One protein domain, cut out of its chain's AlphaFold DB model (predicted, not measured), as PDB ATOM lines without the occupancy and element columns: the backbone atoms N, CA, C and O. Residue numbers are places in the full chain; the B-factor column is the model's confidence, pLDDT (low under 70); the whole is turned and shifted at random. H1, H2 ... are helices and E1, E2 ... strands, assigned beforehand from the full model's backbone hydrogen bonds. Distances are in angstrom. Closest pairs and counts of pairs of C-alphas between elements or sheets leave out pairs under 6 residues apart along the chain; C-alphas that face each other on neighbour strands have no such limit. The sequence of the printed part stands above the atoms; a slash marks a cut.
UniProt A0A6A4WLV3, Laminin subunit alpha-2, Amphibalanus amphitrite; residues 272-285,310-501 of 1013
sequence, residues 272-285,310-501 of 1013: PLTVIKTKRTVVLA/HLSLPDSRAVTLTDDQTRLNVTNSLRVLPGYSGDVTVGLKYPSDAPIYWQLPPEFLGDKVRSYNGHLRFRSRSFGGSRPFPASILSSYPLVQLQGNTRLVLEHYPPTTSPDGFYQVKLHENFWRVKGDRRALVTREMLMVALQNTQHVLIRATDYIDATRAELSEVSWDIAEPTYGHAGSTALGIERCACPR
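AT A GLANCE: This is residues 272 to 285 and 310 to 501 of the 1013 residues of the protein "Laminin subunit alpha-2" of Amphibalanus amphitrite (UniProt A0A6A4WLV3). Two strongly twisted sheets of six strands each lie partly face to face as a sandwich, their strands crossed at 44 degrees; the long strand E12 runs through one sheet, while the other is curled like part of a barrel, with H2 packed across its strands E8 and E9. H1 is on neither sheet, E13 lies far out at one end of the longest axis, and the unnamed stretch 310 to 328 loops out toward the other end. The printed part has 206 residues with two named helices and thirteen named strands, in the order E1 E2 E3 E4 E5 E6 E7 H1 E8 E9 E10 H2 E11 E12 E13; the class is mostly strand, though under half of the residues are in named elements. One sheet is branched at E12, with E2 and E5 its parallel pair; the other has the order E3 E4 E6 E11 E8 E9 and is mixed. The whole is compact, with a radius of gyration of the C-alphas of 18.0 A and spans of 57 by 41 by 34 A.

IN THESE COORDINATES: Start in the branched sheet: find C-alpha 469 at (105.199, 147.175, 66.549), from which E12, residues 469 to 482, runs 39.9 A to C-alpha 482 at (91.423, 151.222, 103.779). Its sheet also holds E1, residues 272 to 274, E2, residues 280 to 285 and 16.3 A long, E5, residues 344 to 348, E7, residues 375 to 383 and 25.7 A long, and E10, residues 422 to 426. In the other sheet look for E3, residues 329 to 331, E4, residues 334 to 336, E6, residues 356 to 359, E11, residues 454 to 460 and 17.6 A long, E8, residues 400 to 404, and E9, residues 408 to 412. The helices are H1, residues 391 to 394, and H2, residues 444 to 452 and 12.2 A long. E13, residues 495 to 497, ends at C-alpha 497 at (91.241, 137.304, 109.404) and pairs with no named strand.

HOW THE PARTS SIT: Look along E12: E1 and E2 lie on one side of it, beside residues 476 to 478 and 469 to 472, and E7 lies on the other side. E7 and E12 are antiparallel at 174 degrees, with N 377 and O 476 2.8 A apart, within hydrogen-bond range. E1 and E12 are antiparallel, N 273 to O 477 at 2.8 A, and so are E2 and E12, N 280 to O 472 at 2.9 A. The edge strand E5 lies on one side of E2 and E12 on the other side, and E5 is parallel to E2, with N 346 and O 283 at 2.8 A; the edge strand E10 lies on one side of E7 and E12 on the other side, and E10 is antiparallel to E7, with N 425 and O 376 at 2.8 A. Between the sheets, 22 pairs of C-alphas are within 10 A, and the parts that face each other are 9.9 A centre to centre. In the curled sheet, E8 is the antiparallel neighbour of E11, N 403 to O 456 at 2.8 A, and E8 and E9 form a hairpin, N 402 to O 410 at 2.8 A. E6 and E11 are antiparallel, N 358 to O 459 at 2.8 A; E4 and E6 are parallel, N 357 to O 335 at 2.8 A; E3 and E4 form a hairpin, N 336 to O 329 at 2.8 A. H2 is on this sheet at a height of 8.4 A, over E8 and E9 and across the strands; the closest C-alphas of H2 and E8 are those of Ala 450 and Gly 404, 4.0 A apart. Every O i to N i+4 pair of H2 is within hydrogen-bond range, while H1 is too short for such a pair.

THE WHOLE: The two C-alphas farthest apart, those of Ser 386 and Arg 501, are 59.5 A apart. Residues 286 to 309 are not printed, and C-alphas 285 and 310 are 9.6 A apart across that cut. The links E6 to E7, E10 to H2 and E12 to E13 are long. The mean pLDDT of the printed part is 82.0, and 37 residues are under 70, among them 310 to 328, 347 to 351 and 484 to 488.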
ATOM      1  N   PRO A 272      93.103 151.728  92.105       88.44
ATOM      2  CA  PRO A 272      93.892 151.257  90.978       88.44
ATOM      3  C   PRO A 272      95.366 151.642  91.158       88.44
ATOM      4  O   PRO A 272      95.739 152.809  91.021       88.44
ATOM      5  N   LEU A 273      96.234 150.652  91.369       87.38
ATOM      6  CA  LEU A 273      97.680 150.841  91.289       87.38
ATOM      7  C   LEU A 273      98.061 151.154  89.835       87.38
ATOM      8  O   LEU A 273      97.948 150.294  88.956       87.38
ATOM      9  N   THR A 274      98.503 152.387  89.576       83.56
ATOM     10  CA  THR A 274      98.911 152.859  88.244       83.56
ATOM     11  C   THR A 274     100.321 153.436  88.284       83.56
ATOM     12  O   THR A 274     100.608 154.378  89.013       83.56
ATOM     13  N   VAL A 275     101.216 152.873  87.475       61.50
ATOM     14  CA  VAL A 275     102.623 153.322  87.391       61.50
ATOM     15  C   VAL A 275     102.966 153.804  85.980       61.50
ATOM     16  O   VAL A 275     103.786 154.698  85.784       61.50
ATOM     17  N   ILE A 276     102.266 153.285  84.967       58.94
ATOM     18  CA  ILE A 276     102.511 153.582  83.555       58.94
ATOM     19  C   ILE A 276     101.555 154.696  83.094       58.94
ATOM     20  O   ILE A 276     100.502 154.428  82.518       58.94
ATOM     21  N   LYS A 277     101.913 155.967  83.343       52.09
ATOM     22  CA  LYS A 277     101.203 157.119  82.738       52.09
ATOM     23  C   LYS A 277     101.538 157.300  81.250       52.09
ATOM     24  O   LYS A 277     100.784 157.944  80.526       52.09
ATOM     25  N   THR A 278     102.649 156.724  80.783       61.28
ATOM     26  CA  THR A 278     103.128 156.814  79.398       61.28
ATOM     27  C   THR A 278     103.175 155.443  78.736       61.28
ATOM     28  O   THR A 278     103.600 154.452  79.308       61.28
ATOM     29  N   LYS A 279     102.727 155.382  77.492       82.25
ATOM     30  CA  LYS A 279     102.717 154.178  76.660       82.25
ATOM     31  C   LYS A 279     104.127 153.607  76.455       82.25
ATOM     32  O   LYS A 279     105.009 154.343  76.024       82.25
ATOM     33  N   ARG A 280     104.303 152.299  76.674       85.44
ATOM     34  CA  ARG A 280     105.540 151.564  76.356       85.44
ATOM     35  C   ARG A 280     105.422 150.933  74.973       85.44
ATOM     36  O   ARG A 280     104.456 150.219  74.701       85.44
ATOM     37  N   THR A 281     106.389 151.192  74.102       86.25
ATOM     38  CA  THR A 281     106.402 150.702  72.721       86.25
ATOM     39  C   THR A 281     107.566 149.746  72.493       86.25
ATOM     40  O   THR A 281     108.689 149.996  72.922       86.25
ATOM     41  N   VAL A 282     107.308 148.660  71.764       85.12
ATOM     42  CA  VAL A 282     108.353 147.821  71.177       85.12
ATOM     43  C   VAL A 282     108.248 147.881  69.661       85.12
ATOM     44  O   VAL A 282     107.165 147.700  69.102       85.12
ATOM     45  N   VAL A 283     109.366 148.160  68.997       83.44
ATOM     46  CA  VAL A 283     109.496 148.122  67.537       83.44
ATOM     47  C   VAL A 283     110.217 146.835  67.153       83.44
ATOM     48  O   VAL A 283     111.278 146.532  67.690       83.44
ATOM     49  N   LEU A 284     109.630 146.077  66.233       79.00
ATOM     50  CA  LEU A 284     110.165 144.827  65.700       79.00
ATOM     51  C   LEU A 284     110.705 145.115  64.297       79.00
ATOM     52  O   LEU A 284     109.939 145.260  63.344       79.00
ATOM     53  N   ALA A 285     112.024 145.264  64.195       73.12
ATOM     54  CA  ALA A 285     112.707 145.628  62.958       73.12
ATOM     55  C   ALA A 285     113.201 144.368  62.236       73.12
ATOM     56  O   ALA A 285     114.047 143.647  62.762       73.12
ATOM     57  N   HIS A 310     119.739 144.031  68.477       44.41
ATOM     58  CA  HIS A 310     120.261 145.353  68.824       44.41
ATOM     59  C   HIS A 310     119.200 146.110  69.622       44.41
ATOM     60  O   HIS A 310     118.178 146.504  69.066       44.41
ATOM     61  N   LEU A 311     119.451 146.311  70.918       49.75
ATOM     62  CA  LEU A 311     118.652 147.186  71.776       49.75
ATOM     63  C   LEU A 311     119.201 148.615  71.653       49.75
ATOM     64  O   LEU A 311     120.326 148.881  72.074       49.75
ATOM     65  N   SER A 312     118.433 149.542  71.080       46.28
ATOM     66  CA  SER A 312     118.781 150.970  71.029       46.28
ATOM     67  C   SER A 312     117.716 151.812  71.734       46.28
ATOM     68  O   SER A 312     116.547 151.754  71.352       46.28
ATOM     69  N   LEU A 313     118.124 152.603  72.734       46.31
ATOM     70  CA  LEU A 313     117.314 153.682  73.314       46.31
ATOM     71  C   LEU A 313     117.424 154.942  72.425       46.31
ATOM     72  O   LEU A 313     118.508 155.181  71.888       46.31
ATOM     73  N   PRO A 314     116.361 155.758  72.273       40.28
ATOM     74  CA  PRO A 314     116.380 156.930  71.389       40.28
ATOM     75  C   PRO A 314     117.410 158.008  71.773       40.28
ATOM     76  O   PRO A 314     117.923 158.682  70.886       40.28
ATOM     77  N   ASP A 315     117.766 158.127  73.059       41.72
ATOM     78  CA  ASP A 315     118.608 159.215  73.575       41.72
ATOM     79  C   ASP A 315     119.908 158.715  74.239       41.72
ATOM     80  O   ASP A 315     119.994 158.462  75.437       41.72
ATOM     81  N   SER A 316     120.977 158.662  73.438       38.97
ATOM     82  CA  SER A 316     122.390 158.818  73.839       38.97
ATOM     83  C   SER A 316     123.016 157.849  74.865       38.97
ATOM     84  O   SER A 316     123.149 158.139  76.049       38.97
ATOM     85  N   ARG A 317     123.568 156.750  74.348       36.44
ATOM     86  CA  ARG A 317     124.931 156.201  74.558       36.44
ATOM     87  C   ARG A 317     124.859 154.765  74.067       36.44
ATOM     88  O   ARG A 317     124.013 154.006  74.523       36.44
ATOM     89  N   ALA A 318     125.705 154.417  73.101       33.16
ATOM     90  CA  ALA A 318     125.818 153.046  72.631       33.16
ATOM     91  C   ALA A 318     126.036 152.134  73.845       33.16
ATOM     92  O   ALA A 318     127.074 152.210  74.503       33.16
ATOM     93  N   VAL A 319     125.032 151.322  74.174       36.09
ATOM     94  CA  VAL A 319     125.198 150.228  75.121       36.09
ATOM     95  C   VAL A 319     126.159 149.270  74.434       36.09
ATOM     96  O   VAL A 319     125.809 148.636  73.439       36.09
ATOM     97  N   THR A 320     127.404 149.211  74.899       33.19
ATOM     98  CA  THR A 320     128.303 148.100  74.582       33.19
ATOM     99  C   THR A 320     127.710 146.856  75.226       33.19
ATOM    100  O   THR A 320     127.922 146.601  76.409       33.19
ATOM    101  N   LEU A 321     126.897 146.143  74.451       38.72
ATOM    102  CA  LEU A 321     126.333 144.850  74.809       38.72
ATOM    103  C   LEU A 321     127.485 143.837  74.857       38.72
ATOM    104  O   LEU A 321     128.221 143.678  73.883       38.72
ATOM    105  N   THR A 322     127.662 143.181  75.998       37.91
ATOM    106  CA  THR A 322     128.444 141.943  76.092       37.91
ATOM    107  C   THR A 322     127.671 140.817  75.390       37.91
ATOM    108  O   THR A 322     126.448 140.900  75.268       37.91
ATOM    109  N   ASP A 323     128.363 139.784  74.896       38.97
ATOM    110  CA  ASP A 323     127.796 138.710  74.045       38.97
ATOM    111  C   ASP A 323     126.510 138.070  74.635       38.97
ATOM    112  O   ASP A 323     125.590 137.702  73.901       38.97
ATOM    113  N   ASP A 324     126.387 138.050  75.968       41.97
ATOM    114  CA  ASP A 324     125.255 137.493  76.723       41.97
ATOM    115  C   ASP A 324     123.972 138.358  76.717       41.97
ATOM    116  O   ASP A 324     122.898 137.871  77.067       41.97
ATOM    117  N   GLN A 325     124.033 139.630  76.298       44.91
ATOM    118  CA  GLN A 325     122.891 140.568  76.299       44.91
ATOM    119  C   GLN A 325     122.177 140.694  74.940       44.91
ATOM    120  O   GLN A 325     121.362 141.594  74.732       44.91
ATOM    121  N   THR A 326     122.461 139.792  73.998       49.44
ATOM    122  CA  THR A 326     121.953 139.832  72.613       49.44
ATOM    123  C   THR A 326     120.697 138.975  72.371       49.44
ATOM    124  O   THR A 326     120.238 138.872  71.231       49.44
ATOM    125  N   ARG A 327     120.113 138.366  73.420       58.59
ATOM    126  CA  ARG A 327     118.959 137.440  73.354       58.59
ATOM    127  C   ARG A 327     117.793 137.893  74.248       58.59
ATOM    128  O   ARG A 327     118.006 138.518  75.280       58.59
ATOM    129  N   LEU A 328     116.549 137.566  73.862       68.19
ATOM    130  CA  LEU A 328     115.376 137.764  74.729       68.19
ATOM    131  C   LEU A 328     115.477 136.832  75.941       68.19
ATOM    132  O   LEU A 328     115.827 135.658  75.786       68.19
ATOM    133  N   ASN A 329     115.102 137.325  77.123       74.00
ATOM    134  CA  ASN A 329     115.032 136.485  78.314       74.00
ATOM    135  C   ASN A 329     113.936 135.433  78.136       74.00
ATOM    136  O   ASN A 329     112.827 135.744  77.700       74.00
ATOM    137  N   VAL A 330     114.235 134.182  78.487       80.94
ATOM    138  CA  VAL A 330     113.233 133.114  78.522       80.94
ATOM    139  C   VAL A 330     112.827 132.888  79.970       80.94
ATOM    140  O   VAL A 330     113.537 132.225  80.722       80.94
ATOM    141  N   THR A 331     111.668 133.419  80.350       84.12
ATOM    142  CA  THR A 331     111.086 133.236  81.684       84.12
ATOM    143  C   THR A 331     109.868 132.345  81.541       84.12
ATOM    144  O   THR A 331     108.990 132.632  80.731       84.12
ATOM    145  N   ASN A 332     109.816 131.233  82.278       86.62
ATOM    146  CA  ASN A 332     108.698 130.285  82.227       86.62
ATOM    147  C   ASN A 332     108.299 129.880  80.799       86.62
ATOM    148  O   ASN A 332     107.110 129.804  80.485       86.62
ATOM    149  N   SER A 333     109.271 129.569  79.942       86.38
ATOM    150  CA  SER A 333     109.020 129.170  78.544       86.38
ATOM    151  C   SER A 333     108.398 130.271  77.664       86.38
ATOM    152  O   SER A 333     107.986 129.979  76.546       86.38
ATOM    153  N   LEU A 334     108.350 131.522  78.136       89.50
ATOM    154  CA  LEU A 334     107.888 132.694  77.392       89.50
ATOM    155  C   LEU A 334     109.069 133.610  77.056       89.50
ATOM    156  O   LEU A 334     110.011 133.733  77.838       89.50
ATOM    157  N   ARG A 335     109.018 134.260  75.890       86.38
ATOM    158  CA  ARG A 335     110.045 135.212  75.437       86.38
ATOM    159  C   ARG A 335     109.720 136.602  75.970       86.38
ATOM    160  O   ARG A 335     108.737 137.203  75.542       86.38
ATOM    161  N   VAL A 336     110.533 137.104  76.889       87.12
ATOM    162  CA  VAL A 336     110.279 138.330  77.650       87.12
ATOM    163  C   VAL A 336     111.232 139.439  77.217       87.12
ATOM    164  O   VAL A 336     112.435 139.222  77.041       87.12
ATOM    165  N   LEU A 337     110.684 140.642  77.042       83.00
ATOM    166  CA  LEU A 337     111.466 141.841  76.754       83.00
ATOM    167  C   LEU A 337     112.333 142.231  77.963       83.00
ATOM    168  O   LEU A 337     111.827 142.248  79.087       83.00
ATOM    169  N   PRO A 338     113.615 142.578  77.756       71.25
ATOM    170  CA  PRO A 338     114.487 143.012  78.837       71.25
ATOM    171  C   PRO A 338     114.061 144.383  79.380       71.25
ATOM    172  O   PRO A 338     113.609 145.261  78.639       71.25
ATOM    173  N   GLY A 339     114.235 144.568  80.690       69.44
ATOM    174  CA  GLY A 339     113.901 145.808  81.386       69.44
ATOM    175  C   GLY A 339     112.397 146.084  81.503       69.44
ATOM    176  O   GLY A 339     111.545 145.429  80.896       69.44
ATOM    177  N   TYR A 340     112.063 147.092  82.301       72.50
ATOM    178  CA  TYR A 340     110.685 147.431  82.670       72.50
ATOM    179  C   TYR A 340     110.258 148.849  82.249       72.50
ATOM    180  O   TYR A 340     109.070 149.164  82.299       72.50
ATOM    181  N   SER A 341     111.186 149.678  81.762       68.06
ATOM    182  CA  SER A 341     110.942 151.056  81.316       68.06
ATOM    183  C   SER A 341     111.534 151.329  79.929       68.06
ATOM    184  O   SER A 341     112.388 150.583  79.446       68.06
ATOM    185  N   GLY A 342     111.056 152.399  79.288       69.00
ATOM    186  CA  GLY A 342     111.544 152.863  77.988       69.00
ATOM    187  C   GLY A 342     111.023 152.074  76.784       69.00
ATOM    188  O   GLY A 342     110.567 150.929  76.897       69.00
ATOM    189  N   ASP A 343     111.091 152.725  75.622       76.19
ATOM    190  CA  ASP A 343     110.803 152.104  74.332       76.19
ATOM    191  C   ASP A 343     111.967 151.205  73.911       76.19
ATOM    192  O   ASP A 343     113.139 151.542  74.091       76.19
ATOM    193  N   VAL A 344     111.635 150.047  73.343       74.12
ATOM    194  CA  VAL A 344     112.610 149.017  72.973       74.12
ATOM    195  C   VAL A 344     112.537 148.762  71.474       74.12
ATOM    196  O   VAL A 344     111.457 148.595  70.917       74.12
ATOM    197  N   THR A 345     113.684 148.679  70.806       73.44
ATOM    198  CA  THR A 345     113.755 148.148  69.439       73.44
ATOM    199  C   THR A 345     114.366 146.756  69.490       73.44
ATOM    200  O   THR A 345     115.385 146.554  70.145       73.44
ATOM    201  N   VAL A 346     113.724 145.794  68.834       71.94
ATOM    202  CA  VAL A 346     114.177 144.406  68.724       71.94
ATOM    203  C   VAL A 346     114.412 144.108  67.247       71.94
ATOM    204  O   VAL A 346     113.474 144.104  66.449       71.94
ATOM    205  N   GLY A 347     115.669 143.865  66.882       65.75
ATOM    206  CA  GLY A 347     116.031 143.365  65.556       65.75
ATOM    207  C   GLY A 347     115.671 141.884  65.411       65.75
ATOM    208  O   GLY A 347     116.028 141.076  66.265       65.75
ATOM    209  N   LEU A 348     114.962 141.520  64.343       66.81
ATOM    210  CA  LEU A 348     114.569 140.147  64.029       66.81
ATOM    211  C   LEU A 348     115.028 139.769  62.616       66.81
ATOM    212  O   LEU A 348     114.827 140.498  61.648       66.81
ATOM    213  N   LYS A 349     115.628 138.584  62.475       60.88
ATOM    214  CA  LYS A 349     116.013 138.042  61.161       60.88
ATOM    215  C   LYS A 349     114.841 137.365  60.443       60.88
ATOM    216  O   LYS A 349     114.784 137.381  59.218       60.88
ATOM    217  N   TYR A 350     113.915 136.787  61.205       65.69
ATOM    218  CA  TYR A 350     112.743 136.062  60.714       65.69
ATOM    219  C   TYR A 350     111.498 136.433  61.540       65.69
ATOM    220  O   TYR A 350     111.653 136.868  62.685       65.69
ATOM    221  N   PRO A 351     110.275 136.260  60.994       69.19
ATOM    222  CA  PRO A 351     109.032 136.407  61.753       69.19
ATOM    223  C   PRO A 351     108.995 135.499  62.986       69.19
ATOM    224  O   PRO A 351     109.523 134.386  62.952       69.19
ATOM    225  N   SER A 352     108.360 135.962  64.063       71.25
ATOM    226  CA  SER A 352     108.365 135.235  65.335       71.25
ATOM    227  C   SER A 352     107.418 134.033  65.297       71.25
ATOM    228  O   SER A 352     106.228 134.169  65.021       71.25
ATOM    229  N   ASP A 353     107.925 132.853  65.639       75.69
ATOM    230  CA  ASP A 353     107.172 131.603  65.811       75.69
ATOM    231  C   ASP A 353     106.377 131.543  67.131       75.69
ATOM    232  O   ASP A 353     105.503 130.691  67.292       75.69
ATOM    233  N   ALA A 354     106.646 132.467  68.058       83.50
ATOM    234  CA  ALA A 354     105.965 132.584  69.344       83.50
ATOM    235  C   ALA A 354     105.678 134.053  69.711       83.50
ATOM    236  O   ALA A 354     106.426 134.948  69.303       83.50
ATOM    237  N   PRO A 355     104.639 134.332  70.514       89.94
ATOM    238  CA  PRO A 355     104.409 135.669  71.048       89.94
ATOM    239  C   PRO A 355     105.548 136.159  71.953       89.94
ATOM    240  O   PRO A 355     106.187 135.380  72.664       89.94
ATOM    241  N   ILE A 356     105.766 137.471  71.945       89.00
ATOM    242  CA  ILE A 356     106.681 138.174  72.854       89.00
ATOM    243  C   ILE A 356     105.870 138.714  74.038       89.00
ATOM    244  O   ILE A 356     104.686 139.013  73.883       89.00
ATOM    245  N   TYR A 357     106.489 138.841  75.212       93.00
ATOM    246  CA  TYR A 357     105.845 139.271  76.451       93.00
ATOM    247  C   TYR A 357     106.513 140.496  77.074       93.00
ATOM    248  O   TYR A 357     107.738 140.641  77.088       93.00
ATOM    249  N   TRP A 358     105.677 141.353  77.647       92.31
ATOM    250  CA  TRP A 358     106.056 142.415  78.565       92.31
ATOM    251  C   TRP A 358     106.206 141.850  79.971       92.31
ATOM    252  O   TRP A 358     105.347 141.086  80.402       92.31
ATOM    253  N   GLN A 359     107.227 142.283  80.706       91.00
ATOM    254  CA  GLN A 359     107.273 142.139  82.159       91.00
ATOM    255  C   GLN A 359     106.811 143.444  82.808       91.00
ATOM    256  O   GLN A 359     107.297 144.521  82.443       91.00
ATOM    257  N   LEU A 360     105.863 143.347  83.744       91.12
ATOM    258  CA  LEU A 360     105.446 144.497  84.544       91.12
ATOM    259  C   LEU A 360     106.554 144.932  85.519       91.12
ATOM    260  O   LEU A 360     107.359 144.095  85.941       91.12
ATOM    261  N   PRO A 361     106.621 146.234  85.853       89.25
ATOM    262  CA  PRO A 361     107.672 146.779  86.701       89.25
ATOM    263  C   PRO A 361     107.507 146.347  88.179       89.25
ATOM    264  O   PRO A 361     106.447 145.822  88.546       89.25
ATOM    265  N   PRO A 362     108.549 146.514  89.023       89.31
ATOM    266  CA  PRO A 362     108.597 145.970  90.386       89.31
ATOM    267  C   PRO A 362     107.446 146.376  91.314       89.31
ATOM    268  O   PRO A 362     107.139 145.652  92.254       89.31
ATOM    269  N   GLU A 363     106.765 147.485  91.047       89.00
ATOM    270  CA  GLU A 363     105.627 147.961  91.837       89.00
ATOM    271  C   GLU A 363     104.422 147.004  91.758       89.00
ATOM    272  O   GLU A 363     103.626 146.917  92.692       89.00
ATOM    273  N   PHE A 364     104.301 146.235  90.667       90.69
ATOM    274  CA  PHE A 364     103.277 145.193  90.509       90.69
ATOM    275  C   PHE A 364     103.687 143.845  91.129       90.69
ATOM    276  O   PHE A 364     102.919 142.887  91.054       90.69
ATOM    277  N   LEU A 365     104.872 143.752  91.741       92.44
ATOM    278  CA  LEU A 365     105.427 142.532  92.338       92.44
ATOM    279  C   LEU A 365     105.327 142.563  93.877       92.44
ATOM    280  O   LEU A 365     104.898 143.559  94.460       92.44
ATOM    281  N   GLY A 366     105.696 141.470  94.545       93.69
ATOM    282  CA  GLY A 366     105.576 141.295  96.000       93.69
ATOM    283  C   GLY A 366     104.171 140.870  96.436       93.69
ATOM    284  O   GLY A 366     103.456 140.224  95.666       93.69
ATOM    285  N   ASP A 367     103.769 141.226  97.659       94.75
ATOM    286  CA  ASP A 367     102.436 140.891  98.178       94.75
ATOM    287  C   ASP A 367     101.339 141.660  97.419       94.75
ATOM    288  O   ASP A 367     101.377 142.888  97.263       94.75
ATOM    289  N   LYS A 368     100.382 140.901  96.883       95.31
ATOM    290  CA  LYS A 368      99.183 141.332  96.160       95.31
ATOM    291  C   LYS A 368      97.935 140.578  96.639       95.31
ATOM    292  O   LYS A 368      96.937 140.534  95.925       95.31
ATOM    293  N   VAL A 369      97.944 139.995  97.842       95.50
ATOM    294  CA  VAL A 369      96.798 139.257  98.420       95.50
ATOM    295  C   VAL A 369      95.535 140.116  98.453       95.50
ATOM    296  O   VAL A 369      94.449 139.651  98.113       95.50
ATOM    297  N   ARG A 370      95.681 141.411  98.757       94.12
ATOM    298  CA  ARG A 370      94.584 142.396  98.757       94.12
ATOM    299  C   ARG A 370      94.025 142.740  97.373       94.12
ATOM    300  O   ARG A 370      93.150 143.588  97.264       94.12
ATOM    301  N   SER A 371      94.510 142.103  96.318       95.12
ATOM    302  CA  SER A 371      93.957 142.220  94.969       95.12
ATOM    303  C   SER A 371      93.033 141.063  94.597       95.12
ATOM    304  O   SER A 371      92.473 141.063  93.502       95.12
ATOM    305  N   TYR A 372      92.868 140.070  95.478       94.75
ATOM    306  CA  TYR A 372      91.959 138.951  95.249       94.75
ATOM    307  C   TYR A 372      90.534 139.442  94.957       94.75
ATOM    308  O   TYR A 372      90.024 140.313  95.644       94.75
ATOM    309  N   ASN A 373      89.885 138.886  93.935       92.06
ATOM    310  CA  ASN A 373      88.587 139.314  93.395       92.06
ATOM    311  C   ASN A 373      88.572 140.695  92.690       92.06
ATOM    312  O   ASN A 373      87.555 141.067  92.101       92.06
ATOM    313  N   GLY A 374      89.696 141.417  92.675       93.25
ATOM    314  CA  GLY A 374      89.905 142.632  91.885       93.25
ATOM    315  C   GLY A 374      90.224 142.340  90.413       93.25
ATOM    316  O   GLY A 374      90.088 141.208  89.932       93.25
ATOM    317  N   HIS A 375      90.661 143.363  89.674       94.62
ATOM    318  CA  HIS A 375      91.020 143.232  88.263       94.62
ATOM    319  C   HIS A 375      92.403 143.790  87.925       94.62
ATOM    320  O   HIS A 375      92.796 144.869  88.361       94.62
ATOM    321  N   LEU A 376      93.087 143.086  87.024       95.44
ATOM    322  CA  LEU A 376      94.197 143.609  86.240       95.44
ATOM    323  C   LEU A 376      93.644 144.124  84.906       95.44
ATOM    324  O   LEU A 376      93.115 143.342  84.110       95.44
ATOM    325  N   ARG A 377      93.763 145.428  84.648       94.00
ATOM    326  CA  ARG A 377      93.322 146.052  83.392       94.00
ATOM    327  C   ARG A 377      94.513 146.597  82.631       94.00
ATOM    328  O   ARG A 377      95.410 147.187  83.222       94.00
ATOM    329  N   PHE A 378      94.523 146.397  81.323       93.44
ATOM    330  CA  PHE A 378      95.565 146.921  80.448       93.44
ATOM    331  C   PHE A 378      95.071 146.980  79.008       93.44
ATOM    332  O   PHE A 378      94.170 146.242  78.604       93.44
ATOM    333  N   ARG A 379      95.715 147.823  78.202       92.62
ATOM    334  CA  ARG A 379      95.570 147.812  76.748       92.62
ATOM    335  C   ARG A 379      96.866 147.328  76.108       92.62
ATOM    336  O   ARG A 379      97.904 147.962  76.287       92.62
ATOM    337  N   SER A 380      96.794 146.232  75.355       92.31
ATOM    338  CA  SER A 380      97.905 145.693  74.563       92.31
ATOM    339  C   SER A 380      97.494 145.611  73.096       92.31
ATOM    340  O   SER A 380      96.461 145.027  72.771       92.31
ATOM    341  N   ARG A 381      98.263 146.252  72.210       91.25
ATOM    342  CA  ARG A 381      97.968 146.314  70.770       91.25
ATOM    343  C   ARG A 381      99.213 146.048  69.948       91.25
ATOM    344  O   ARG A 381     100.241 146.683  70.163       91.25
ATOM    345  N   SER A 382      99.083 145.188  68.948       89.88
ATOM    346  CA  SER A 382     100.102 144.947  67.928       89.88
ATOM    347  C   SER A 382      99.700 145.552  66.582       89.88
ATOM    348  O   SER A 382      98.536 145.482  66.195       89.88
ATOM    349  N   PHE A 383     100.669 146.102  65.855       88.81
ATOM    350  CA  PHE A 383     100.488 146.816  64.591       88.81
ATOM    351  C   PHE A 383     101.380 146.231  63.493       88.81
ATOM    352  O   PHE A 383     102.399 145.594  63.767       88.81
ATOM    353  N   GLY A 384     100.991 146.480  62.239       81.12
ATOM    354  CA  GLY A 384     101.758 146.112  61.043       81.12
ATOM    355  C   GLY A 384     101.754 144.625  60.683       81.12
ATOM    356  O   GLY A 384     102.328 144.262  59.663       81.12
ATOM    357  N   GLY A 385     101.096 143.776  61.479       79.25
ATOM    358  CA  GLY A 385     100.945 142.350  61.200       79.25
ATOM    359  C   GLY A 385      99.758 142.055  60.283       79.25
ATOM    360  O   GLY A 385      98.683 142.628  60.446       79.25
ATOM    361  N   SER A 386      99.952 141.141  59.333       80.88
ATOM    362  CA  SER A 386      98.907 140.643  58.421       80.88
ATOM    363  C   SER A 386      98.537 139.184  58.703       80.88
ATOM    364  O   SER A 386      97.490 138.713  58.260       80.88
ATOM    365  N   ARG A 387      99.385 138.452  59.441       83.75
ATOM    366  CA  ARG A 387      99.208 137.029  59.753       83.75
ATOM    367  C   ARG A 387      99.014 136.831  61.261       83.75
ATOM    368  O   ARG A 387     100.006 136.793  61.994       83.75
ATOM    369  N   PRO A 388      97.763 136.719  61.748       85.38
ATOM    370  CA  PRO A 388      97.505 136.481  63.164       85.38
ATOM    371  C   PRO A 388      98.030 135.104  63.579       85.38
ATOM    372  O   PRO A 388      98.053 134.165  62.775       85.38
ATOM    373  N   PHE A 389      98.435 134.962  64.842       86.12
ATOM    374  CA  PHE A 389      98.807 133.650  65.367       86.12
ATOM    375  C   PHE A 389      97.607 132.681  65.299       86.12
ATOM    376  O   PHE A 389      96.501 133.040  65.711       86.12
ATOM    377  N   PRO A 390      97.800 131.433  64.827       86.12
ATOM    378  CA  PRO A 390      96.761 130.413  64.850       86.12
ATOM    379  C   PRO A 390      96.234 130.163  66.267       86.12
ATOM    380  O   PRO A 390      97.003 130.156  67.231       86.12
ATOM    381  N   ALA A 391      94.945 129.839  66.391       82.75
ATOM    382  CA  ALA A 391      94.331 129.499  67.678       82.75
ATOM    383  C   ALA A 391      95.050 128.339  68.401       82.75
ATOM    384  O   ALA A 391      95.124 128.324  69.627       82.75
ATOM    385  N   SER A 392      95.640 127.397  67.655       82.88
ATOM    386  CA  SER A 392      96.463 126.317  68.213       82.88
ATOM    387  C   SER A 392      97.700 126.838  68.952       82.88
ATOM    388  O   SER A 392      98.013 126.340  70.034       82.88
ATOM    389  N   ILE A 393      98.353 127.880  68.427       83.62
ATOM    390  CA  ILE A 393      99.478 128.553  69.084       83.62
ATOM    391  C   ILE A 393      98.963 129.331  70.295       83.62
ATOM    392  O   ILE A 393      99.413 129.082  71.408       83.62
ATOM    393  N   LEU A 394      97.953 130.191  70.125       84.62
ATOM    394  CA  LEU A 394      97.418 131.014  71.220       84.62
ATOM    395  C   LEU A 394      96.822 130.193  72.380       84.62
ATOM    396  O   LEU A 394      96.779 130.674  73.505       84.62
ATOM    397  N   SER A 395      96.435 128.934  72.146       83.69
ATOM    398  CA  SER A 395      96.022 127.993  73.205       83.69
ATOM    399  C   SER A 395      97.164 127.486  74.102       83.69
ATOM    400  O   SER A 395      96.907 126.811  75.099       83.69
ATOM    401  N   SER A 396      98.414 127.756  73.720       86.31
ATOM    402  CA  SER A 396      99.634 127.384  74.451       86.31
ATOM    403  C   SER A 396     100.423 128.606  74.940       86.31
ATOM    404  O   SER A 396     101.430 128.440  75.619       86.31
ATOM    405  N   TYR A 397      99.980 129.818  74.583       90.94
ATOM    406  CA  TYR A 397     100.611 131.086  74.945       90.94
ATOM    407  C   TYR A 397      99.574 132.013  75.597       90.94
ATOM    408  O   TYR A 397      98.749 132.609  74.889       90.94
ATOM    409  N   PRO A 398      99.587 132.141  76.935       93.81
ATOM    410  CA  PRO A 398      98.550 132.851  77.671       93.81
ATOM    411  C   PRO A 398      98.555 134.347  77.371       93.81
ATOM    412  O   PRO A 398      99.556 134.908  76.930       93.81
ATOM    413  N   LEU A 399      97.436 135.017  77.630       94.56
ATOM    414  CA  LEU A 399      97.398 136.477  77.577       94.56
ATOM    415  C   LEU A 399      98.171 137.076  78.757       94.56
ATOM    416  O   LEU A 399      98.949 138.010  78.566       94.56
ATOM    417  N   VAL A 400      97.960 136.519  79.953       96.00
ATOM    418  CA  VAL A 400      98.667 136.899  81.179       96.00
ATOM    419  C   VAL A 400      99.224 135.650  81.847       96.00
ATOM    420  O   VAL A 400      98.511 134.656  81.985       96.00
ATOM    421  N   GLN A 401     100.482 135.708  82.274       95.94
ATOM    422  CA  GLN A 401     101.085 134.695  83.133       95.94
ATOM    423  C   GLN A 401     101.563 135.350  84.428       95.94
ATOM    424  O   GLN A 401     102.289 136.344  84.396       95.94
ATOM    425  N   LEU A 402     101.151 134.786  85.556       96.56
ATOM    426  CA  LEU A 402     101.537 135.210  86.892       96.56
ATOM    427  C   LEU A 402     102.391 134.118  87.527       96.56
ATOM    428  O   LEU A 402     101.986 132.959  87.545       96.56
ATOM    429  N   GLN A 403     103.559 134.480  88.047       94.75
ATOM    430  CA  GLN A 403     104.396 133.590  88.843       94.75
ATOM    431  C   GLN A 403     104.482 134.113  90.269       94.75
ATOM    432  O   GLN A 403     104.906 135.251  90.476       94.75
ATOM    433  N   GLY A 404     104.133 133.264  91.230       94.12
ATOM    434  CA  GLY A 404     104.259 133.550  92.651       94.12
ATOM    435  C   GLY A 404     104.994 132.449  93.406       94.12
ATOM    436  O   GLY A 404     104.989 131.287  92.989       94.12
ATOM    437  N   ASN A 405     105.638 132.825  94.513       89.81
ATOM    438  CA  ASN A 405     106.305 131.907  95.440       89.81
ATOM    439  C   ASN A 405     107.178 130.838  94.742       89.81
ATOM    440  O   ASN A 405     107.093 129.642  95.013       89.81
ATOM    441  N   THR A 406     108.038 131.277  93.817       82.25
ATOM    442  CA  THR A 406     109.017 130.509  93.018       82.25
ATOM    443  C   THR A 406     108.449 129.535  91.983       82.25
ATOM    444  O   THR A 406     108.937 129.526  90.853       82.25
ATOM    445  N   ARG A 407     107.425 128.741  92.309       85.44
ATOM    446  CA  ARG A 407     106.953 127.627  91.466       85.44
ATOM    447  C   ARG A 407     105.529 127.791  90.931       85.44
ATOM    448  O   ARG A 407     105.208 127.185  89.908       85.44
ATOM    449  N   LEU A 408     104.666 128.567  91.587       91.19
ATOM    450  CA  LEU A 408     103.264 128.671  91.174       91.19
ATOM    451  C   LEU A 408     103.156 129.560  89.943       91.19
ATOM    452  O   LEU A 408     103.251 130.778  90.047       91.19
ATOM    453  N   VAL A 409     102.951 128.944  88.779       93.69
ATOM    454  CA  VAL A 409     102.752 129.654  87.514       93.69
ATOM    455  C   VAL A 409     101.302 129.492  87.069       93.69
ATOM    456  O   VAL A 409     100.871 128.395  86.705       93.69
ATOM    457  N   LEU A 410     100.561 130.594  87.110       95.38
ATOM    458  CA  LEU A 410      99.151 130.687  86.755       95.38
ATOM    459  C   LEU A 410      98.997 131.395  85.409       95.38
ATOM    460  O   LEU A 410      99.640 132.407  85.136       95.38
ATOM    461  N   GLU A 411      98.125 130.866  84.563       94.88
ATOM    462  CA  GLU A 411      97.924 131.312  83.192       94.88
ATOM    463  C   GLU A 411      96.471 131.708  82.948       94.88
ATOM    464  O   GLU A 411      95.542 130.952  83.244       94.88
ATOM    465  N   HIS A 412      96.278 132.884  82.355       94.31
ATOM    466  CA  HIS A 412      94.976 133.377  81.935       94.31
ATOM    467  C   HIS A 412      94.865 133.393  80.408       94.31
ATOM    468  O   HIS A 412      95.705 133.963  79.701       94.31
ATOM    469  N   TYR A 413      93.780 132.805  79.904       91.56
ATOM    470  CA  TYR A 413      93.421 132.786  78.489       91.56
ATOM    471  C   TYR A 413      92.045 133.446  78.327       91.56
ATOM    472  O   TYR A 413      91.086 132.981  78.949       91.56
ATOM    473  N   PRO A 414      91.916 134.504  77.510       86.00
ATOM    474  CA  PRO A 414      90.655 135.213  77.359       86.00
ATOM    475  C   PRO A 414      89.643 134.347  76.585       86.00
ATOM    476  O   PRO A 414      90.035 133.640  75.652       86.00
ATOM    477  N   PRO A 415      88.341 134.404  76.927       77.00
ATOM    478  CA  PRO A 415      87.305 133.640  76.228       77.00
ATOM    479  C   PRO A 415      87.066 134.148  74.798       77.00
ATOM    480  O   PRO A 415      86.745 133.365  73.907       77.00
ATOM    481  N   THR A 416      87.254 135.450  74.567       76.88
ATOM    482  CA  THR A 416      87.162 136.110  73.261       76.88
ATOM    483  C   THR A 416      88.321 137.089  73.085       76.88
ATOM    484  O   THR A 416      88.825 137.671  74.046       76.88
ATOM    485  N   THR A 417      88.782 137.269  71.848       72.56
ATOM    486  CA  THR A 417      89.794 138.282  71.514       72.56
ATOM    487  C   THR A 417      89.175 139.679  71.546       72.56
ATOM    488  O   THR A 417      88.124 139.892  70.943       72.56
ATOM    489  N   SER A 418      89.826 140.627  72.227       80.94
ATOM    490  CA  SER A 418      89.354 142.013  72.340       80.94
ATOM    491  C   SER A 418      89.661 142.799  71.054       80.94
ATOM    492  O   SER A 418      90.837 142.889  70.696       80.94
ATOM    493  N   PRO A 419      88.662 143.389  70.362       76.62
ATOM    494  CA  PRO A 419      88.885 144.147  69.124       76.62
ATOM    495  C   PRO A 419      89.794 145.368  69.319       76.62
ATOM    496  O   PRO A 419      90.643 145.651  68.479       76.62
ATOM    497  N   ASP A 420      89.650 146.048  70.459       84.44
ATOM    498  CA  ASP A 420      90.380 147.280  70.783       84.44
ATOM    499  C   ASP A 420      91.680 147.016  71.567       84.44
ATOM    500  O   ASP A 420      92.397 147.948  71.953       84.44
ATOM    501  N   GLY A 421      91.983 145.740  71.840       87.38
ATOM    502  CA  GLY A 421      93.135 145.311  72.634       87.38
ATOM    503  C   GLY A 421      93.053 145.677  74.119       87.38
ATOM    504  O   GLY A 421      94.060 145.595  74.819       87.38
ATOM    505  N   PHE A 422      91.889 146.116  74.613       92.38
ATOM    506  CA  PHE A 422      91.652 146.348  76.039       92.38
ATOM    507  C   PHE A 422      91.210 145.052  76.717       92.38
ATOM    508  O   PHE A 422      90.267 144.402  76.262       92.38
ATOM    509  N   TYR A 423      91.882 144.695  77.805       93.38
ATOM    510  CA  TYR A 423      91.629 143.478  78.560       93.38
ATOM    511  C   TYR A 423      91.400 143.809  80.033       93.38
ATOM    512  O   TYR A 423      92.106 144.631  80.617       93.38
ATOM    513  N   GLN A 424      90.423 143.127  80.629       93.56
ATOM    514  CA  GLN A 424      90.121 143.170  82.055       93.56
ATOM    515  C   GLN A 424      90.137 141.736  82.584       93.56
ATOM    516  O   GLN A 424      89.245 140.941  82.293       93.56
ATOM    517  N   VAL A 425      91.186 141.402  83.330       94.38
ATOM    518  CA  VAL A 425      91.427 140.059  83.858       94.38
ATOM    519  C   VAL A 425      91.036 140.033  85.329       94.38
ATOM    520  O   VAL A 425      91.624 140.753  86.134       94.38
ATOM    521  N   LYS A 426      90.042 139.213  85.682       93.44
ATOM    522  CA  LYS A 426      89.587 139.057  87.068       93.44
ATOM    523  C   LYS A 426      90.551 138.166  87.857       93.44
ATOM    524  O   LYS A 426      90.918 137.077  87.410       93.44
ATOM    525  N   LEU A 427      90.953 138.618  89.041       94.75
ATOM    526  CA  LEU A 427      91.847 137.906  89.958       94.75
ATOM    527  C   LEU A 427      91.042 136.951  90.847       94.75
ATOM    528  O   LEU A 427      90.969 137.113  92.058       94.75
ATOM    529  N   HIS A 428      90.408 135.961  90.223       93.00
ATOM    530  CA  HIS A 428      89.603 134.945  90.897       93.00
ATOM    531  C   HIS A 428      89.861 133.587  90.244       93.00
ATOM    532  O   HIS A 428      89.956 133.497  89.022       93.00
ATOM    533  N   GLU A 429      89.957 132.523  91.035       91.94
ATOM    534  CA  GLU A 429      90.486 131.220  90.624       91.94
ATOM    535  C   GLU A 429      89.800 130.613  89.385       91.94
ATOM    536  O   GLU A 429      90.478 130.102  88.496       91.94
ATOM    537  N   ASN A 430      88.483 130.803  89.241       89.94
ATOM    538  CA  ASN A 430      87.681 130.413  88.073       89.94
ATOM    539  C   ASN A 430      88.198 130.934  86.715       89.94
ATOM    540  O   ASN A 430      87.833 130.390  85.673       89.94
ATOM    541  N   PHE A 431      89.030 131.980  86.702       91.56
ATOM    542  CA  PHE A 431      89.564 132.592  85.481       91.56
ATOM    543  C   PHE A 431      91.017 132.202  85.182       91.56
ATOM    544  O   PHE A 431      91.561 132.648  84.171       91.56
ATOM    545  N   TRP A 432      91.652 131.378  86.017       93.50
ATOM    546  CA  TRP A 432      93.065 131.017  85.893       93.50
ATOM    547  C   TRP A 432      93.251 129.507  85.739       93.50
ATOM    548  O   TRP A 432      92.398 128.703  86.112       93.50
ATOM    549  N   ARG A 433      94.381 129.112  85.153       92.31
ATOM    550  CA  ARG A 433      94.788 127.712  84.966       92.31
ATOM    551  C   ARG A 433      96.213 127.516  85.447       92.31
ATOM    552  O   ARG A 433      97.028 128.427  85.328       92.31
ATOM    553  N   VAL A 434      96.532 126.330  85.950       91.56
ATOM    554  CA  VAL A 434      97.917 125.992  86.293       91.56
ATOM    555  C   VAL A 434      98.698 125.724  85.004       91.56
ATOM    556  O   VAL A 434      98.227 125.008  84.117       91.56
ATOM    557  N   LYS A 435      99.900 126.294  84.878       89.56
ATOM    558  CA  LYS A 435     100.758 126.065  83.710       89.56
ATOM    559  C   LYS A 435     101.037 124.570  83.513       89.56
ATOM    560  O   LYS A 435     101.457 123.876  84.433       89.56
ATOM    561  N   GLY A 436     100.887 124.095  82.276       80.12
ATOM    562  CA  GLY A 436     101.222 122.722  81.879       80.12
ATOM    563  C   GLY A 436     100.122 121.685  82.125       80.12
ATOM    564  O   GLY A 436     100.167 120.625  81.502       80.12
ATOM    565  N   ASP A 437      99.098 121.998  82.924       79.00
ATOM    566  CA  ASP A 437      97.944 121.123  83.145       79.00
ATOM    567  C   ASP A 437      96.636 121.830  82.760       79.00
ATOM    568  O   ASP A 437      96.100 122.675  83.469       79.00
ATOM    569  N   ARG A 438      96.089 121.447  81.599       67.75
ATOM    570  CA  ARG A 438      94.849 122.030  81.058       67.75
ATOM    571  C   ARG A 438      93.590 121.644  81.841       67.75
ATOM    572  O   ARG A 438      92.546 122.240  81.584       67.75
ATOM    573  N   ARG A 439      93.651 120.629  82.709       71.81
ATOM    574  CA  ARG A 439      92.513 120.139  83.506       71.81
ATOM    575  C   ARG A 439      92.601 120.563  84.969       71.81
ATOM    576  O   ARG A 439      91.565 120.571  85.629       71.81
ATOM    577  N   ALA A 440      93.789 120.919  85.456       75.50
ATOM    578  CA  ALA A 440      93.965 121.468  86.791       75.50
ATOM    579  C   ALA A 440      93.256 122.823  86.908       75.50
ATOM    580  O   ALA A 440      93.685 123.836  86.345       75.50
ATOM    581  N   LEU A 441      92.148 122.821  87.646       82.44
ATOM    582  CA  LEU A 441      91.478 124.037  88.078       82.44
ATOM    583  C   LEU A 441      92.346 124.713  89.138       82.44
ATOM    584  O   LEU A 441      92.851 124.055  90.048       82.44
ATOM    585  N   VAL A 442      92.518 126.026  89.013       92.06
ATOM    586  CA  VAL A 442      93.147 126.818  90.069       92.06
ATOM    587  C   VAL A 442      92.186 126.843  91.251       92.06
ATOM    588  O   VAL A 442      90.984 127.037  91.077       92.06
ATOM    589  N   THR A 443      92.706 126.602  92.448       92.25
ATOM    590  CA  THR A 443      91.952 126.775  93.691       92.25
ATOM    591  C   THR A 443      92.184 128.177  94.243       92.25
ATOM    592  O   THR A 443      93.183 128.830  93.922       92.25
ATOM    593  N   ARG A 444      91.288 128.642  95.119       91.31
ATOM    594  CA  ARG A 444      91.484 129.909  95.834       91.31
ATOM    595  C   ARG A 444      92.822 129.942  96.578       91.31
ATOM    596  O   ARG A 444      93.529 130.937  96.494       91.31
ATOM    597  N   GLU A 445      93.203 128.840  97.225       91.94
ATOM    598  CA  GLU A 445      94.508 128.681  97.882       91.94
ATOM    599  C   GLU A 445      95.676 128.918  96.915       91.94
ATOM    600  O   GLU A 445      96.547 129.733  97.208       91.94
ATOM    601  N   MET A 446      95.677 128.275  95.739       93.69
ATOM    602  CA  MET A 446      96.739 128.457  94.739       93.69
ATOM    603  C   MET A 446      96.884 129.921  94.318       93.69
ATOM    604  O   MET A 446      98.004 130.420  94.214       93.69
ATOM    605  N   LEU A 447      95.765 130.609  94.070       95.31
ATOM    606  CA  LEU A 447      95.788 132.009  93.655       95.31
ATOM    607  C   LEU A 447      96.243 132.931  94.792       95.31
ATOM    608  O   LEU A 447      97.095 133.785  94.567       95.31
ATOM    609  N   MET A 448      95.732 132.737  96.008       95.12
ATOM    610  CA  MET A 448      96.115 133.529  97.183       95.12
ATOM    611  C   MET A 448      97.602 133.361  97.513       95.12
ATOM    612  O   MET A 448      98.295 134.353  97.735       95.12
ATOM    613  N   VAL A 449      98.125 132.131  97.471       95.19
ATOM    614  CA  VAL A 449      99.557 131.869  97.673       95.19
ATOM    615  C   VAL A 449     100.391 132.445  96.531       95.19
ATOM    616  O   VAL A 449     101.457 132.993  96.785       95.19
ATOM    617  N   ALA A 450      99.923 132.409  95.282       95.81
ATOM    618  CA  ALA A 450     100.635 133.071  94.192       95.81
ATOM    619  C   ALA A 450     100.677 134.604  94.367       95.81
ATOM    620  O   ALA A 450     101.700 135.225  94.083       95.81
ATOM    621  N   LEU A 451      99.598 135.207  94.883       96.50
ATOM    622  CA  LEU A 451      99.510 136.644  95.148       96.50
ATOM    623  C   LEU A 451     100.346 137.095  96.355       96.50
ATOM    624  O   LEU A 451     100.837 138.217  96.334       96.50
ATOM    625  N   GLN A 452     100.553 136.248  97.368       95.44
ATOM    626  CA  GLN A 452     101.342 136.572  98.572       95.44
ATOM    627  C   GLN A 452     102.775 137.008  98.267       95.44
ATOM    628  O   GLN A 452     103.318 137.865  98.958       95.44
ATOM    629  N   ASN A 453     103.378 136.456  97.219       94.56
ATOM    630  CA  ASN A 453     104.694 136.874  96.758       94.56
ATOM    631  C   ASN A 453     104.780 136.729  95.239       94.56
ATOM    632  O   ASN A 453     105.298 135.738  94.713       94.56
ATOM    633  N   THR A 454     104.231 137.716  94.535       96.31
ATOM    634  CA  THR A 454     104.221 137.772  93.073       96.31
ATOM    635  C   THR A 454     105.602 138.174  92.558       96.31
ATOM    636  O   THR A 454     106.067 139.281  92.807       96.31
ATOM    637  N   GLN A 455     106.262 137.298  91.806       93.44
ATOM    638  CA  GLN A 455     107.623 137.511  91.294       93.44
ATOM    639  C   GLN A 455     107.642 137.958  89.835       93.44
ATOM    640  O   GLN A 455     108.500 138.743  89.434       93.44
ATOM    641  N   HIS A 456     106.694 137.477  89.028       93.50
ATOM    642  CA  HIS A 456     106.574 137.885  87.632       93.50
ATOM    643  C   HIS A 456     105.112 138.046  87.232       93.50
ATOM    644  O   HIS A 456     104.291 137.164  87.476       93.50
ATOM    645  N   VAL A 457     104.816 139.143  86.535       95.00
ATOM    646  CA  VAL A 457     103.565 139.328  85.794       95.00
ATOM    647  C   VAL A 457     103.929 139.615  84.347       95.00
ATOM    648  O   VAL A 457     104.548 140.639  84.040       95.00
ATOM    649  N   LEU A 458     103.574 138.683  83.467       95.31
ATOM    650  CA  LEU A 458     103.902 138.721  82.051       95.31
ATOM    651  C   LEU A 458     102.638 138.955  81.226       95.31
ATOM    652  O   LEU A 458     101.669 138.214  81.370       95.31
ATOM    653  N   ILE A 459     102.656 139.953  80.340       95.12
ATOM    654  CA  ILE A 459     101.532 140.300  79.455       95.12
ATOM    655  C   ILE A 459     101.946 140.090  78.003       95.12
ATOM    656  O   ILE A 459     102.983 140.593  77.574       95.12
ATOM    657  N   ARG A 460     101.128 139.381  77.222       94.06
ATOM    658  CA  ARG A 460     101.394 139.162  75.795       94.06
ATOM    659  C   ARG A 460     101.452 140.494  75.032       94.06
ATOM    660  O   ARG A 460     100.582 141.354  75.176       94.06
ATOM    661  N   ALA A 461     102.489 140.659  74.217       91.31
ATOM    662  CA  ALA A 461     102.747 141.859  73.426       91.31
ATOM    663  C   ALA A 461     102.260 141.728  71.979       91.31
ATOM    664  O   ALA A 461     101.742 142.686  71.412       91.31
ATOM    665  N   THR A 462     102.452 140.557  71.365       89.38
ATOM    666  CA  THR A 462     102.209 140.349  69.933       89.38
ATOM    667  C   THR A 462     101.113 139.320  69.679       89.38
ATOM    668  O   THR A 462     101.183 138.191  70.158       89.38
ATOM    669  N   ASP A 463     100.127 139.702  68.862       87.88
ATOM    670  CA  ASP A 463      99.055 138.807  68.402       87.88
ATOM    671  C   ASP A 463      99.247 138.339  66.940       87.88
ATOM    672  O   ASP A 463      98.524 137.461  66.463       87.88
ATOM    673  N   TYR A 464     100.262 138.864  66.242       86.69
ATOM    674  CA  TYR A 464     100.601 138.532  64.851       86.69
ATOM    675  C   TYR A 464     102.044 138.041  64.733       86.69
ATOM    676  O   TYR A 464     102.940 138.554  65.407       86.69
ATOM    677  N   ILE A 465     102.258 137.087  63.825       83.69
ATOM    678  CA  ILE A 465     103.562 136.478  63.508       83.69
ATOM    679  C   ILE A 465     104.534 137.522  62.936       83.69
ATOM    680  O   ILE A 465     105.736 137.482  63.194       83.69
ATOM    681  N   ASP A 466     103.999 138.456  62.152       82.19
ATOM    682  CA  ASP A 466     104.718 139.493  61.414       82.19
ATOM    683  C   ASP A 466     104.435 140.909  61.939       82.19
ATOM    684  O   ASP A 466     104.525 141.885  61.199       82.19
ATOM    685  N   ALA A 467     104.097 141.039  63.227       86.75
ATOM    686  CA  ALA A 467     103.947 142.346  63.863       86.75
ATOM    687  C   ALA A 467     105.243 143.169  63.729       86.75
ATOM    688  O   ALA A 467     106.333 142.650  63.965       86.75
ATOM    689  N   THR A 468     105.125 144.456  63.396       85.88
ATOM    690  CA  THR A 468     106.260 145.400  63.322       85.88
ATOM    691  C   THR A 468     106.349 146.292  64.554       85.88
ATOM    692  O   THR A 468     107.371 146.923  64.811       85.88
ATOM    693  N   ARG A 469     105.271 146.360  65.339       88.69
ATOM    694  CA  ARG A 469     105.199 147.175  66.549       88.69
ATOM    695  C   ARG A 469     104.193 146.592  67.531       88.69
ATOM    696  O   ARG A 469     103.142 146.116  67.110       88.69
ATOM    697  N   ALA A 470     104.469 146.693  68.824       91.62
ATOM    698  CA  ALA A 470     103.484 146.457  69.872       91.62
ATOM    699  C   ALA A 470     103.532 147.547  70.947       91.62
ATOM    700  O   ALA A 470     104.553 148.203  71.151       91.62
ATOM    701  N   GLU A 471     102.403 147.765  71.610       92.12
ATOM    702  CA  GLU A 471     102.192 148.848  72.564       92.12
ATOM    703  C   GLU A 471     101.487 148.327  73.812       92.12
ATOM    704  O   GLU A 471     100.464 147.653  73.689       92.12
ATOM    705  N   LEU A 472     101.992 148.704  74.989       91.94
ATOM    706  CA  LEU A 472     101.344 148.488  76.281       91.94
ATOM    707  C   LEU A 472     101.016 149.842  76.927       91.94
ATOM    708  O   LEU A 472     101.881 150.712  77.054       91.94
ATOM    709  N   SER A 473      99.766 150.029  77.334       90.94
ATOM    710  CA  SER A 473      99.288 151.255  77.984       90.94
ATOM    711  C   SER A 473      98.134 150.970  78.944       90.94
ATOM    712  O   SER A 473      97.563 149.882  78.912       90.94
ATOM    713  N   GLU A 474      97.754 151.964  79.752       89.06
ATOM    714  CA  GLU A 474      96.584 151.893  80.651       89.06
ATOM    715  C   GLU A 474      96.644 150.696  81.617       89.06
ATOM    716  O   GLU A 474      95.623 150.091  81.941       89.06
ATOM    717  N   VAL A 475      97.855 150.328  82.053       91.56
ATOM    718  CA  VAL A 475      98.052 149.233  83.007       91.56
ATOM    719  C   VAL A 475      97.636 149.707  84.393       91.56
ATOM    720  O   VAL A 475      98.218 150.646  84.938       91.56
ATOM    721  N   SER A 476      96.636 149.040  84.951       92.69
ATOM    722  CA  SER A 476      96.148 149.249  86.308       92.69
ATOM    723  C   SER A 476      95.896 147.910  86.984       92.69
ATOM    724  O   SER A 476      95.485 146.939  86.343       92.69
ATOM    725  N   TRP A 477      96.148 147.862  88.284       93.50
ATOM    726  CA  TRP A 477      95.939 146.677  89.103       93.50
ATOM    727  C   TRP A 477      95.133 147.071  90.334       93.50
ATOM    728  O   TRP A 477      95.583 147.903  91.116       93.50
ATOM    729  N   ASP A 478      93.940 146.504  90.498       94.19
ATOM    730  CA  ASP A 478      93.104 146.799  91.660       94.19
ATOM    731  C   ASP A 478      93.767 146.268  92.932       94.19
ATOM    732  O   ASP A 478      94.054 145.075  93.052       94.19
ATOM    733  N   ILE A 479      94.000 147.150  93.896       92.69
ATOM    734  CA  ILE A 479      94.459 146.797  95.234       92.69
ATOM    735  C   ILE A 479      93.475 147.361  96.255       92.69
ATOM    736  O   ILE A 479      92.995 148.485  96.121       92.69
ATOM    737  N   ALA A 480      93.099 146.543  97.233       92.31
ATOM    738  CA  ALA A 480      92.164 146.952  98.266       92.31
ATOM    739  C   ALA A 480      92.892 147.768  99.344       92.31
ATOM    740  O   ALA A 480      93.789 147.257 100.027       92.31
ATOM    741  N   GLU A 481      92.487 149.026  99.506       89.25
ATOM    742  CA  GLU A 481      93.030 149.946 100.509       89.25
ATOM    743  C   GLU A 481      91.965 150.361 101.534       89.25
ATOM    744  O   GLU A 481      90.768 150.296 101.236       89.25
ATOM    745  N   PRO A 482      92.360 150.744 102.763       84.44
ATOM    746  CA  PRO A 482      91.423 151.222 103.779       84.44
ATOM    747  C   PRO A 482      90.650 152.467 103.318       84.44
ATOM    748  O   PRO A 482      91.162 153.301 102.580       84.44
ATOM    749  N   THR A 483      89.417 152.626 103.791       70.38
ATOM    750  CA  THR A 483      88.417 153.608 103.325       70.38
ATOM    751  C   THR A 483      88.712 155.096 103.594       70.38
ATOM    752  O   THR A 483      87.848 155.932 103.321       70.38
ATOM    753  N   TYR A 484      89.881 155.484 104.114       54.62
ATOM    754  CA  TYR A 484      90.153 156.871 104.528       54.62
ATOM    755  C   TYR A 484      90.150 157.845 103.338       54.62
ATOM    756  O   TYR A 484      91.104 157.925 102.571       54.62
ATOM    757  N   GLY A 485      89.062 158.605 103.172       50.41
ATOM    758  CA  GLY A 485      88.969 159.716 102.213       50.41
ATOM    759  C   GLY A 485      88.842 159.328 100.733       50.41
ATOM    760  O   GLY A 485      88.829 160.213  99.880       50.41
ATOM    761  N   HIS A 486      88.720 158.038 100.409       52.66
ATOM    762  CA  HIS A 486      88.670 157.556  99.028       52.66
ATOM    763  C   HIS A 486      87.227 157.291  98.577       52.66
ATOM    764  O   HIS A 486      86.534 156.427  99.114       52.66
ATOM    765  N   ALA A 487      86.774 158.012  97.547       53.38
ATOM    766  CA  ALA A 487      85.516 157.735  96.856       53.38
ATOM    767  C   ALA A 487      85.707 156.552  95.886       53.38
ATOM    768  O   ALA A 487      85.957 156.744  94.697       53.38
ATOM    769  N   GLY A 488      85.646 155.325  96.409       64.62
ATOM    770  CA  GLY A 488      85.808 154.085  95.645       64.62
ATOM    771  C   GLY A 488      84.678 153.086  95.896       64.62
ATOM    772  O   GLY A 488      83.917 153.211  96.853       64.62
ATOM    773  N   SER A 489      84.562 152.081  95.026       82.00
ATOM    774  CA  SER A 489      83.648 150.952  95.257       82.00
ATOM    775  C   SER A 489      84.225 149.999  96.307       82.00
ATOM    776  O   SER A 489      85.440 149.798  96.359       82.00
ATOM    777  N   THR A 490      83.365 149.422  97.148       87.44
ATOM    778  CA  THR A 490      83.764 148.481  98.202       87.44
ATOM    779  C   THR A 490      84.473 147.259  97.615       87.44
ATOM    780  O   THR A 490      83.983 146.632  96.672       87.44
ATOM    781  N   ALA A 491      85.614 146.890  98.196       90.25
ATOM    782  CA  ALA A 491      86.397 145.732  97.787       90.25
ATOM    783  C   ALA A 491      85.844 144.428  98.387       90.25
ATOM    784  O   ALA A 491      86.369 143.870  99.355       90.25
ATOM    785  N   LEU A 492      84.736 143.950  97.814       88.88
ATOM    786  CA  LEU A 492      84.077 142.705  98.214       88.88
ATOM    787  C   LEU A 492      84.946 141.471  97.918       88.88
ATOM    788  O   LEU A 492      85.550 141.360  96.849       88.88
ATOM    789  N   GLY A 493      84.966 140.514  98.851       87.50
ATOM    790  CA  GLY A 493      85.739 139.269  98.731       87.50
ATOM    791  C   GLY A 493      87.154 139.332  99.320       87.50
ATOM    792  O   GLY A 493      87.883 138.343  99.251       87.50
ATOM    793  N   ILE A 494      87.532 140.455  99.942       92.81
ATOM    794  CA  ILE A 494      88.767 140.585 100.725       92.81
ATOM    795  C   ILE A 494      88.501 140.216 102.186       92.81
ATOM    796  O   ILE A 494      87.706 140.866 102.867       92.81
ATOM    797  N   GLU A 495      89.178 139.177 102.664       93.06
ATOM    798  CA  GLU A 495      89.064 138.725 104.051       93.06
ATOM    799  C   GLU A 495      89.872 139.611 105.005       93.06
ATOM    800  O   GLU A 495      90.970 140.074 104.690       93.06
ATOM    801  N   ARG A 496      89.316 139.821 106.198       94.38
ATOM    802  CA  ARG A 496      90.009 140.299 107.392       94.38
ATOM    803  C   ARG A 496      89.983 139.158 108.405       94.38
ATOM    804  O   ARG A 496      88.937 138.846 108.968       94.38
ATOM    805  N   CYS A 497      91.116 138.497 108.577       95.06
ATOM    806  CA  CYS A 497      91.241 137.304 109.404       95.06
ATOM    807  C   CYS A 497      91.602 137.631 110.856       95.06
ATOM    808  O   CYS A 497      92.394 138.534 111.126       95.06
ATOM    809  N   ALA A 498      91.072 136.845 111.794       95.38
ATOM    810  CA  ALA A 498      91.522 136.859 113.182       95.38
ATOM    811  C   ALA A 498      92.813 136.033 113.298       95.38
ATOM    812  O   ALA A 498      92.762 134.805 113.413       95.38
ATOM    813  N   CYS A 499      93.971 136.692 113.189       95.56
ATOM    814  CA  CYS A 499      95.253 135.998 113.105       95.56
ATOM    815  C   CYS A 499      95.749 135.471 114.458       95.56
ATOM    816  O   CYS A 499      95.716 136.196 115.455       95.56
ATOM    817  N   PRO A 500      96.245 134.219 114.510       95.50
ATOM    818  CA  PRO A 500      96.875 133.686 115.710       95.50
ATOM    819  C   PRO A 500      98.203 134.399 116.001       95.50
ATOM    820  O   PRO A 500      98.808 135.031 115.132       95.50
ATOM    821  N   ARG A 501      98.699 134.246 117.235       92.38
ATOM    822  CA  ARG A 501      99.988 134.812 117.656       92.38
ATOM    823  C   ARG A 501     101.104 134.373 116.704       92.38
ATOM    824  O   ARG A 501     101.239 133.187 116.418       92.38
TER     825      ARG A 501